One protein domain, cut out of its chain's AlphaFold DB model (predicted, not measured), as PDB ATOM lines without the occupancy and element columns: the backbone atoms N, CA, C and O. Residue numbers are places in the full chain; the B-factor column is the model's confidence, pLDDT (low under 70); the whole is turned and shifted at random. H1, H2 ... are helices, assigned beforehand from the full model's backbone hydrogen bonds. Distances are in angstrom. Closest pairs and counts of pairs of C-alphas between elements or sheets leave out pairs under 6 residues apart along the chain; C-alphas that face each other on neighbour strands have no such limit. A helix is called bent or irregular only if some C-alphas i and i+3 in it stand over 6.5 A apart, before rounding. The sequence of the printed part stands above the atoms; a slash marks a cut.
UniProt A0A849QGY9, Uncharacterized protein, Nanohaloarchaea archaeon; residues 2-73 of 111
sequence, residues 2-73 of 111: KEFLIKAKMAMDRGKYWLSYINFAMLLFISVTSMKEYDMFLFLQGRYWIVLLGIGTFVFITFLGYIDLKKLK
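AT A GLANCE: This is residues 2 to 73 of the 111 residues of an uncharacterized protein of Nanohaloarchaea archaeon (UniProt A0A849QGY9). Look for an open V of two long helices: H1 is the longer arm, H3 the shorter one, and the short, irregular helix H2 lies at the corner between the end of H1 and the beginning of H3. The arms come near each other at the corner, and from there residues 2 to 24 of H1 and residues 58 to 73, of which 58 to 72 belong to H3, stick out free, with no core between them. The printed part has 72 residues, with three named helices in the order H1, H2, H3 and no named strand; the class is all helix, with 65 of the printed residues in these helices. The whole is extended, with a radius of gyration of the C-alphas of 17.8 A, and its outline is flat, spanning 58 by 32 by 16 A.

IN THESE COORDINATES: Begin with the longest helix, H1, residues 2 to 35. Find C-alpha 2 at (69.722, -37.847, -22.588); from there the 34 residues of H1 run to C-alpha 35 at (28.127, -22.470, -45.399), 49.9 A away. Look next at H3, residues 49 to 72, which begins with C-alpha 49 at (36.629, -14.921, -47.079) and ends with C-alpha 72 at (36.731, -15.401, -14.760). Its 24 residues measure 32.3 A from first to last C-alpha, and you will find that x and y at these two ends are nearly the same while z changes. Between the two in the chain is H2, residues 39 to 45, seven residues from Asp 39 to Gln 45, measuring 10.3 A from first to last C-alpha. H2 is irregular: C-alphas 40 and 43 are 8.0 A apart. H3 is neither bent nor irregular, but only just: C-alphas 69 and 72 are 6.3 A apart.

HOW THE PARTS SIT: Start from H1 and look for what comes close to it. H1 and H3 are near each other, with 9 pairs of C-alphas within 10 A and no pair within 8 A. H1 and H2 are close but not clearly touching, with 2 pairs of C-alphas within 8 A; the closest C-alphas are those of Met 35 and Phe 41, 6.4 A apart. The lines of H1 and H2 stand at a steep tilt of 46 degrees, and the two run opposite ways; the line of the irregular H2 is a rough one. Go on to H2 and H3, which are close but not clearly touching, with 1 pair of C-alphas within 8 A, those of Phe 43 and Trp 49 at 7.5 A. Their lines are about perpendicular, at 75 degrees. In the backbone of H3 every O i to N i+4 pair is within hydrogen-bond range. In H1 29 of 30 such pairs are within range, and in H2 0 of 3, beside 3 of 4 O i to N i+3 pairs.

THE WHOLE: Measure the size from C-alpha 2 to C-alpha 39: Lys 2 and Asp 39 have the two C-alphas farthest apart, at 58.5 A. The first and last printed C-alphas, those of Lys 2 and Lys 73, are 38.5 A apart. The printed part has no cut, and it runs from residue 2 to residue 73 of a full chain of 111 residues. The link from H1 to H2 is tight, with 3 residues between them, and so is the link from H2 to H3, also with 3 residues; no link is long. Read the B-factor column for the model's confidence: the mean pLDDT of the printed part is 79.7, and residues 2, 42 and 45 are under 70. The mean pLDDT is 80 for H1, 71 for H2 and 83 for H3.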
ATOM      1  N   LYS A   2      70.796 -38.471 -23.396       69.69
ATOM      2  CA  LYS A   2      69.722 -37.847 -22.588       69.69
ATOM      3  C   LYS A   2      69.286 -36.460 -23.090       69.69
ATOM      4  O   LYS A   2      68.094 -36.211 -23.199       69.69
ATOM      5  N   GLU A   3      70.222 -35.592 -23.475       75.69
ATOM      6  CA  GLU A   3      69.882 -34.258 -24.003       75.69
ATOM      7  C   GLU A   3      69.136 -34.285 -25.342       75.69
ATOM      8  O   GLU A   3      68.241 -33.471 -25.557       75.69
ATOM      9  N   PHE A   4      69.468 -35.219 -26.238       85.44
ATOM     10  CA  PHE A   4      68.774 -35.359 -27.521       85.44
ATOM     11  C   PHE A   4      67.318 -35.783 -27.309       85.44
ATOM     12  O   PHE A   4      66.417 -35.185 -27.888       85.44
ATOM     13  N   LEU A   5      67.080 -36.742 -26.406       81.88
ATOM     14  CA  LEU A   5      65.731 -37.176 -26.033       81.88
ATOM     15  C   LEU A   5      64.912 -36.038 -25.411       81.88
ATOM     16  O   LEU A   5      63.735 -35.881 -25.721       81.88
ATOM     17  N   ILE A   6      65.543 -35.209 -24.577       79.25
ATOM     18  CA  ILE A   6      64.900 -34.038 -23.973       79.25
ATOM     19  C   ILE A   6      64.525 -33.003 -25.048       79.25
ATOM     20  O   ILE A   6      63.382 -32.551 -25.082       79.25
ATOM     21  N   LYS A   7      65.441 -32.667 -25.968       78.69
ATOM     22  CA  LYS A   7      65.180 -31.720 -27.069       78.69
ATOM     23  C   LYS A   7      64.116 -32.239 -28.042       78.69
ATOM     24  O   LYS A   7      63.232 -31.481 -28.432       78.69
ATOM     25  N   ALA A   8      64.155 -33.525 -28.385       82.56
ATOM     26  CA  ALA A   8      63.159 -34.164 -29.242       82.56
ATOM     27  C   ALA A   8      61.769 -34.163 -28.593       82.56
ATOM     28  O   ALA A   8      60.789 -33.808 -29.244       82.56
ATOM     29  N   LYS A   9      61.678 -34.461 -27.289       78.88
ATOM     30  CA  LYS A   9      60.417 -34.371 -26.544       78.88
ATOM     31  C   LYS A   9      59.853 -32.949 -26.559       78.88
ATOM     32  O   LYS A   9      58.676 -32.777 -26.854       78.88
ATOM     33  N   MET A  10      60.687 -31.932 -26.316       78.31
ATOM     34  CA  MET A  10      60.256 -30.529 -26.410       78.31
ATOM     35  C   MET A  10      59.768 -30.166 -27.817       78.31
ATOM     36  O   MET A  10      58.770 -29.463 -27.956       78.31
ATOM     37  N   ALA A  11      60.453 -30.638 -28.861       79.94
ATOM     38  CA  ALA A  11      60.046 -30.411 -30.243       79.94
ATOM     39  C   ALA A  11      58.705 -31.092 -30.562       79.94
ATOM     40  O   ALA A  11      57.844 -30.464 -31.169       79.94
ATOM     41  N   MET A  12      58.487 -32.329 -30.102       81.50
ATOM     42  CA  MET A  12      57.209 -33.030 -30.268       81.50
ATOM     43  C   MET A  12      56.073 -32.348 -29.507       81.50
ATOM     44  O   MET A  12      54.992 -32.178 -30.064       81.50
ATOM     45  N   ASP A  13      56.305 -31.912 -28.267       75.88
ATOM     46  CA  ASP A  13      55.288 -31.186 -27.500       75.88
ATOM     47  C   ASP A  13      54.935 -29.848 -28.159       75.88
ATOM     48  O   ASP A  13      53.762 -29.492 -28.227       75.88
ATOM     49  N   ARG A  14      55.911 -29.147 -28.753       78.12
ATOM     50  CA  ARG A  14      55.637 -27.968 -29.591       78.12
ATOM     51  C   ARG A  14      54.895 -28.326 -30.881       78.12
ATOM     52  O   ARG A  14      53.986 -27.607 -31.281       78.12
ATOM     53  N   GLY A  15      55.252 -29.442 -31.512       77.75
ATOM     54  CA  GLY A  15      54.615 -29.956 -32.726       77.75
ATOM     55  C   GLY A  15      53.129 -30.268 -32.545       77.75
ATOM     56  O   GLY A  15      52.342 -30.013 -33.450       77.75
ATOM     57  N   LYS A  16      52.714 -30.729 -31.358       78.12
ATOM     58  CA  LYS A  16      51.290 -30.935 -31.033       78.12
ATOM     59  C   LYS A  16      50.470 -29.651 -31.164       78.12
ATOM     60  O   LYS A  16      49.365 -29.698 -31.698       78.12
ATOM     61  N   TYR A  17      51.010 -28.508 -30.738       77.06
ATOM     62  CA  TYR A  17      50.329 -27.221 -30.903       77.06
ATOM     63  C   TYR A  17      50.213 -26.833 -32.380       77.06
ATOM     64  O   TYR A  17      49.142 -26.422 -32.817       77.06
ATOM     65  N   TRP A  18      51.262 -27.056 -33.178       78.06
ATOM     66  CA  TRP A  18      51.204 -26.838 -34.629       78.06
ATOM     67  C   TRP A  18      50.147 -27.706 -35.314       78.06
ATOM     68  O   TRP A  18      49.371 -27.199 -36.121       78.06
ATOM     69  N   LEU A  19      50.059 -28.988 -34.950       81.38
ATOM     70  CA  LEU A  19      49.009 -29.881 -35.446       81.38
ATOM     71  C   LEU A  19      47.613 -29.399 -35.040       81.38
ATOM     72  O   LEU A  19      46.689 -29.460 -35.847       81.38
ATOM     73  N   SER A  20      47.459 -28.873 -33.823       78.94
ATOM     74  CA  SER A  20      46.199 -28.289 -33.361       78.94
ATOM     75  C   SER A  20      45.794 -27.063 -34.187       78.94
ATOM     76  O   SER A  20      44.638 -26.971 -34.598       78.94
ATOM     77  N   TYR A  21      46.734 -26.170 -34.522       81.38
ATOM     78  CA  TYR A  21      46.461 -25.017 -35.387       81.38
ATOM     79  C   TYR A  21      46.065 -25.427 -36.806       81.38
ATOM     80  O   TYR A  21      45.119 -24.871 -37.363       81.38
ATOM     81  N   ILE A  22      46.743 -26.426 -37.377       84.50
ATOM     82  CA  ILE A  22      46.389 -26.974 -38.693       84.50
ATOM     83  C   ILE A  22      44.985 -27.587 -38.647       84.50
ATOM     84  O   ILE A  22      44.167 -27.318 -39.523       84.50
ATOM     85  N   ASN A  23      44.671 -28.357 -37.602       86.44
ATOM     86  CA  ASN A  23      43.348 -28.950 -37.423       86.44
ATOM     87  C   ASN A  23      42.246 -27.891 -37.295       86.44
ATOM     88  O   ASN A  23      41.205 -27.993 -37.937       86.44
ATOM     89  N   PHE A  24      42.492 -26.842 -36.516       85.44
ATOM     90  CA  PHE A  24      41.574 -25.716 -36.398       85.44
ATOM     91  C   PHE A  24      41.339 -25.023 -37.749       85.44
ATOM     92  O   PHE A  24      40.193 -24.776 -38.121       85.44
ATOM     93  N   ALA A  25      42.399 -24.784 -38.527       81.88
ATOM     94  CA  ALA A  25      42.281 -24.211 -39.865       81.88
ATOM     95  C   ALA A  25      41.464 -25.106 -40.815       81.88
ATOM     96  O   ALA A  25      40.634 -24.599 -41.569       81.88
ATOM     97  N   MET A  26      41.640 -26.430 -40.748       85.12
ATOM     98  CA  MET A  26      40.838 -27.382 -41.525       85.12
ATOM     99  C   MET A  26      39.361 -27.363 -41.120       85.12
ATOM    100  O   MET A  26      38.495 -27.316 -41.989       85.12
ATOM    101  N   LEU A  27      39.055 -27.349 -39.819       86.38
ATOM    102  CA  LEU A  27      37.673 -27.264 -39.334       86.38
ATOM    103  C   LEU A  27      36.992 -25.967 -39.774       86.38
ATOM    104  O   LEU A  27      35.839 -25.998 -40.209       86.38
ATOM    105  N   LEU A  28      37.705 -24.841 -39.720       82.19
ATOM    106  CA  LEU A  28      37.211 -23.573 -40.251       82.19
ATOM    107  C   LEU A  28      36.960 -23.654 -41.758       82.19
ATOM    108  O   LEU A  28      35.907 -23.226 -42.224       82.19
ATOM    109  N   PHE A  29      37.890 -24.236 -42.516       82.81
ATOM    110  CA  PHE A  29      37.742 -24.416 -43.959       82.81
ATOM    111  C   PHE A  29      36.498 -25.246 -44.307       82.81
ATOM    112  O   PHE A  29      35.708 -24.841 -45.162       82.81
ATOM    113  N   ILE A  30      36.294 -26.376 -43.623       84.31
ATOM    114  CA  ILE A  30      35.126 -27.247 -43.817       84.31
ATOM    115  C   ILE A  30      33.842 -26.492 -43.477       84.31
ATOM    116  O   ILE A  30      32.917 -26.474 -44.284       84.31
ATOM    117  N   SER A  31      33.810 -25.823 -42.323       82.62
ATOM    118  CA  SER A  31      32.636 -25.075 -41.856       82.62
ATOM    119  C   SER A  31      32.239 -23.966 -42.828       82.62
ATOM    120  O   SER A  31      31.065 -23.725 -43.068       82.62
ATOM    121  N   VAL A  32      33.215 -23.284 -43.421       77.88
ATOM    122  CA  VAL A  32      32.936 -22.203 -44.372       77.88
ATOM    123  C   VAL A  32      32.510 -22.759 -45.716       77.88
ATOM    124  O   VAL A  32      31.625 -22.200 -46.354       77.88
ATOM    125  N   THR A  33      33.113 -23.864 -46.149       77.75
ATOM    126  CA  THR A  33      32.738 -24.525 -47.400       77.75
ATOM    127  C   THR A  33      31.306 -25.050 -47.333       77.75
ATOM    128  O   THR A  33      30.567 -24.841 -48.288       77.75
ATOM    129  N   SER A  34      30.875 -25.618 -46.200       79.88
ATOM    130  CA  SER A  34      29.476 -26.027 -46.011       79.88
ATOM    131  C   SER A  34      28.509 -24.842 -45.928       79.88
ATOM    132  O   SER A  34      27.367 -24.944 -46.358       79.88
ATOM    133  N   MET A  35      28.954 -23.683 -45.430       75.56
ATOM    134  CA  MET A  35      28.127 -22.470 -45.399       75.56
ATOM    135  C   MET A  35      27.932 -21.824 -46.777       75.56
ATOM    136  O   MET A  35      26.945 -21.118 -46.965       75.56
ATOM    137  N   LYS A  36      28.811 -22.072 -47.761       70.00
ATOM    138  CA  LYS A  36      28.678 -21.516 -49.127       70.00
ATOM    139  C   LYS A  36      27.455 -22.023 -49.893       70.00
ATOM    140  O   LYS A  36      27.126 -21.432 -50.917       70.00
ATOM    141  N   GLU A  37      26.819 -23.092 -49.420       72.75
ATOM    142  CA  GLU A  37      25.604 -23.658 -50.013       72.75
ATOM    143  C   GLU A  37      24.347 -22.826 -49.712       72.75
ATOM    144  O   GLU A  37      23.327 -23.011 -50.367       72.75
ATOM    145  N   TYR A  38      24.409 -21.882 -48.764       77.38
ATOM    146  CA  TYR A  38      23.277 -21.018 -48.429       77.38
ATOM    147  C   TYR A  38      23.406 -19.637 -49.084       77.38
ATOM    148  O   TYR A  38      24.443 -18.977 -48.974       77.38
ATOM    149  N   ASP A  39      22.310 -19.140 -49.662       72.19
ATOM    150  CA  ASP A  39      22.252 -17.834 -50.343       72.19
ATOM    151  C   ASP A  39      22.660 -16.654 -49.445       72.19
ATOM    152  O   ASP A  39      23.265 -15.683 -49.902       72.19
ATOM    153  N   MET A  40      22.411 -16.751 -48.136       73.38
ATOM    154  CA  MET A  40      22.794 -15.724 -47.155       73.38
ATOM    155  C   MET A  40      24.322 -15.543 -47.031       73.38
ATOM    156  O   MET A  40      24.789 -14.542 -46.488       73.38
ATOM    157  N   PHE A  41      25.101 -16.494 -47.550       71.31
ATOM    158  CA  PHE A  41      26.555 -16.577 -47.442       71.31
ATOM    159  C   PHE A  41      27.282 -16.434 -48.790       71.31
ATOM    160  O   PHE A  41      28.476 -16.722 -48.879       71.31
ATOM    161  N   LEU A  42      26.623 -15.908 -49.830       69.06
ATOM    162  CA  LEU A  42      27.233 -15.632 -51.143       69.06
ATOM    163  C   LEU A  42      28.538 -14.809 -51.056       69.06
ATOM    164  O   LEU A  42      29.471 -15.028 -51.830       69.06
ATOM    165  N   PHE A  43      28.670 -13.923 -50.063       70.81
ATOM    166  CA  PHE A  43      29.893 -13.139 -49.826       70.81
ATOM    167  C   PHE A  43      31.122 -13.991 -49.442       70.81
ATOM    168  O   PHE A  43      32.257 -13.554 -49.639       70.81
ATOM    169  N   LEU A  44      30.924 -15.219 -48.941       70.56
ATOM    170  CA  LEU A  44      31.996 -16.174 -48.627       70.56
ATOM    171  C   LEU A  44      32.545 -16.883 -49.880       70.56
ATOM    172  O   LEU A  44      33.580 -17.549 -49.806       70.56
ATOM    173  N   GLN A  45      31.905 -16.749 -51.046       68.69
ATOM    174  CA  GLN A  45      32.392 -17.352 -52.290       68.69
ATOM    175  C   GLN A  45      33.621 -16.621 -52.870       68.69
ATOM    176  O   GLN A  45      34.463 -17.256 -53.507       68.69
ATOM    177  N   GLY A  46      33.785 -15.320 -52.605       73.06
ATOM    178  CA  GLY A  46      34.915 -14.515 -53.095       73.06
ATOM    179  C   GLY A  46      36.222 -14.727 -52.318       73.06
ATOM    180  O   GLY A  46      36.198 -15.063 -51.142       73.06
ATOM    181  N   ARG A  47      37.391 -14.467 -52.929       73.75
ATOM    182  CA  ARG A  47      38.741 -14.728 -52.351       73.75
ATOM    183  C   ARG A  47      39.016 -14.098 -50.970       73.75
ATOM    184  O   ARG A  47      39.929 -14.539 -50.279       73.75
ATOM    185  N   TYR A  48      38.245 -13.092 -50.564       78.00
ATOM    186  CA  TYR A  48      38.443 -12.343 -49.317       78.00
ATOM    187  C   TYR A  48      37.913 -13.050 -48.060       78.00
ATOM    188  O   TYR A  48      38.184 -12.593 -46.949       78.00
ATOM    189  N   TRP A  49      37.208 -14.179 -48.205       77.50
ATOM    190  CA  TRP A  49      36.629 -14.921 -47.079       77.50
ATOM    191  C   TRP A  49      37.678 -15.350 -46.037       77.50
ATOM    192  O   TRP A  49      37.415 -15.288 -44.839       77.50
ATOM    193  N   ILE A  50      38.892 -15.704 -46.480       79.75
ATOM    194  CA  ILE A  50      40.013 -16.100 -45.606       79.75
ATOM    195  C   ILE A  50      40.446 -14.931 -44.716       79.75
ATOM    196  O   ILE A  50      40.706 -15.110 -43.528       79.75
ATOM    197  N   VAL A  51      40.504 -13.725 -45.285       82.12
ATOM    198  CA  VAL A  51      40.922 -12.516 -44.564       82.12
ATOM    199  C   VAL A  51      39.867 -12.128 -43.531       82.12
ATOM    200  O   VAL A  51      40.208 -11.866 -42.379       82.12
ATOM    201  N   LEU A  52      38.586 -12.160 -43.913       82.19
ATOM    202  CA  LEU A  52      37.473 -11.898 -42.995       82.19
ATOM    203  C   LEU A  52      37.445 -12.890 -41.830       82.19
ATOM    204  O   LEU A  52      37.271 -12.481 -40.685       82.19
ATOM    205  N   LEU A  53      37.681 -14.175 -42.096       82.44
ATOM    206  CA  LEU A  53      37.809 -15.191 -41.052       82.44
ATOM    207  C   LEU A  53      39.003 -14.966 -40.143       82.44
ATOM    208  O   LEU A  53      38.865 -15.114 -38.932       82.44
ATOM    209  N   GLY A  54      40.163 -14.629 -40.705       84.06
ATOM    210  CA  GLY A  54      41.361 -14.348 -39.920       84.06
ATOM    211  C   GLY A  54      41.112 -13.208 -38.935       84.06
ATOM    212  O   GLY A  54      41.355 -13.356 -37.738       84.06
ATOM    213  N   ILE A  55      40.533 -12.109 -39.424       87.31
ATOM    214  CA  ILE A  55      40.166 -10.954 -38.597       87.31
ATOM    215  C   ILE A  55      39.089 -11.339 -37.574       87.31
ATOM    216  O   ILE A  55      39.245 -11.048 -36.391       87.31
ATOM    217  N   GLY A  56      38.027 -12.029 -37.996       86.88
ATOM    218  CA  GLY A  56      36.940 -12.452 -37.111       86.88
ATOM    219  C   GLY A  56      37.422 -13.366 -35.985       86.88
ATOM    220  O   GLY A  56      37.078 -13.155 -34.825       86.88
ATOM    221  N   THR A  57      38.292 -14.324 -36.304       83.56
ATOM    222  CA  THR A  57      38.901 -15.231 -35.324       83.56
ATOM    223  C   THR A  57      39.790 -14.464 -34.350       83.56
ATOM    224  O   THR A  57      39.718 -14.687 -33.143       83.56
ATOM    225  N   PHE A  58      40.597 -13.525 -34.846       86.81
ATOM    226  CA  PHE A  58      41.446 -12.686 -34.003       86.81
ATOM    227  C   PHE A  58      40.627 -11.833 -33.023       86.81
ATOM    228  O   PHE A  58      40.917 -11.809 -31.822       86.81
ATOM    229  N   VAL A  59      39.569 -11.177 -33.512       91.75
ATOM    230  CA  VAL A  59      38.645 -10.395 -32.678       91.75
ATOM    231  C   VAL A  59      37.968 -11.289 -31.644       91.75
ATOM    232  O   VAL A  59      37.917 -10.927 -30.472       91.75
ATOM    233  N   PHE A  60      37.504 -12.474 -32.045       88.12
ATOM    234  CA  PHE A  60      36.848 -13.420 -31.150       88.12
ATOM    235  C   PHE A  60      37.778 -13.913 -30.034       88.12
ATOM    236  O   PHE A  60      37.398 -13.879 -28.866       88.12
ATOM    237  N   ILE A  61      39.019 -14.295 -30.357       87.31
ATOM    238  CA  ILE A  61      40.019 -14.706 -29.357       87.31
ATOM    239  C   ILE A  61      40.321 -13.558 -28.392       87.31
ATOM    240  O   ILE A  61      40.346 -13.758 -27.179       87.31
ATOM    241  N   THR A  62      40.512 -12.345 -28.915       86.56
ATOM    242  CA  THR A  62      40.792 -11.158 -28.092       86.56
ATOM    243  C   THR A  62      39.622 -10.841 -27.165       86.56
ATOM    244  O   THR A  62      39.814 -10.515 -25.994       86.56
ATOM    245  N   PHE A  63      38.395 -10.990 -27.663       89.94
ATOM    246  CA  PHE A  63      37.179 -10.805 -26.885       89.94
ATOM    247  C   PHE A  63      37.034 -11.853 -25.776       89.94
ATOM    248  O   PHE A  63      36.778 -11.492 -24.627       89.94
ATOM    249  N   LEU A  64      37.255 -13.134 -26.082       85.25
ATOM    250  CA  LEU A  64      37.258 -14.194 -25.073       85.25
ATOM    251  C   LEU A  64      38.349 -13.970 -24.022       85.25
ATOM    252  O   LEU A  64      38.071 -14.077 -22.831       85.25
ATOM    253  N   GLY A  65      39.557 -13.583 -24.442       81.94
ATOM    254  CA  GLY A  65      40.648 -13.238 -23.531       81.94
ATOM    255  C   GLY A  65      40.305 -12.050 -22.630       81.94
ATOM    256  O   GLY A  65      40.582 -12.074 -21.433       81.94
ATOM    257  N   TYR A  66      39.628 -11.031 -23.166       86.00
ATOM    258  CA  TYR A  66      39.141  -9.903 -22.372       86.00
ATOM    259  C   TYR A  66      38.094 -10.329 -21.330       86.00
ATOM    260  O   TYR A  66      38.133  -9.864 -20.188       86.00
ATOM    261  N   ILE A  67      37.167 -11.224 -21.694       85.88
ATOM    262  CA  ILE A  67      36.178 -11.773 -20.756       85.88
ATOM    263  C   ILE A  67      36.865 -12.575 -19.655       85.88
ATOM    264  O   ILE A  67      36.527 -12.389 -18.484       85.88
ATOM    265  N   ASP A  68      37.822 -13.431 -20.014       80.69
ATOM    266  CA  ASP A  68      38.546 -14.245 -19.044       80.69
ATOM    267  C   ASP A  68      39.269 -13.366 -18.018       80.69
ATOM    268  O   ASP A  68      39.042 -13.494 -16.814       80.69
ATOM    269  N   LEU A  69      40.018 -12.369 -18.497       76.25
ATOM    270  CA  LEU A  69      40.736 -11.417 -17.650       76.25
ATOM    271  C   LEU A  69      39.809 -10.625 -16.721       76.25
ATOM    272  O   LEU A  69      40.162 -10.367 -15.568       76.25
ATOM    273  N   LYS A  70      38.632 -10.212 -17.206       76.44
ATOM    274  CA  LYS A  70      37.747  -9.308 -16.458       76.44
ATOM    275  C   LYS A  70      36.783 -10.026 -15.518       76.44
ATOM    276  O   LYS A  70      36.430  -9.459 -14.486       76.44
ATOM    277  N   LYS A  71      36.308 -11.222 -15.877       70.94
ATOM    278  CA  LYS A  71      35.229 -11.909 -15.149       70.94
ATOM    279  C   LYS A  71      35.646 -13.226 -14.514       70.94
ATOM    280  O   LYS A  71      35.196 -13.500 -13.408       70.94
ATOM    281  N   LEU A  72      36.453 -14.032 -15.198       70.62
ATOM    282  CA  LEU A  72      36.731 -15.401 -14.760       70.62
ATOM    283  C   LEU A  72      38.031 -15.503 -13.955       70.62
ATOM    284  O   LEU A  72      38.112 -16.329 -13.054       70.62
ATOM    285  N   LYS A  73      39.022 -14.638 -14.230       73.62
ATOM    286  CA  LYS A  73      40.364 -14.670 -13.615       73.62
ATOM    287  C   LYS A  73      41.025 -16.056 -13.688       73.62
ATOM    288  O   LYS A  73      41.934 -16.335 -12.906       73.62
TER     289      LYS A  73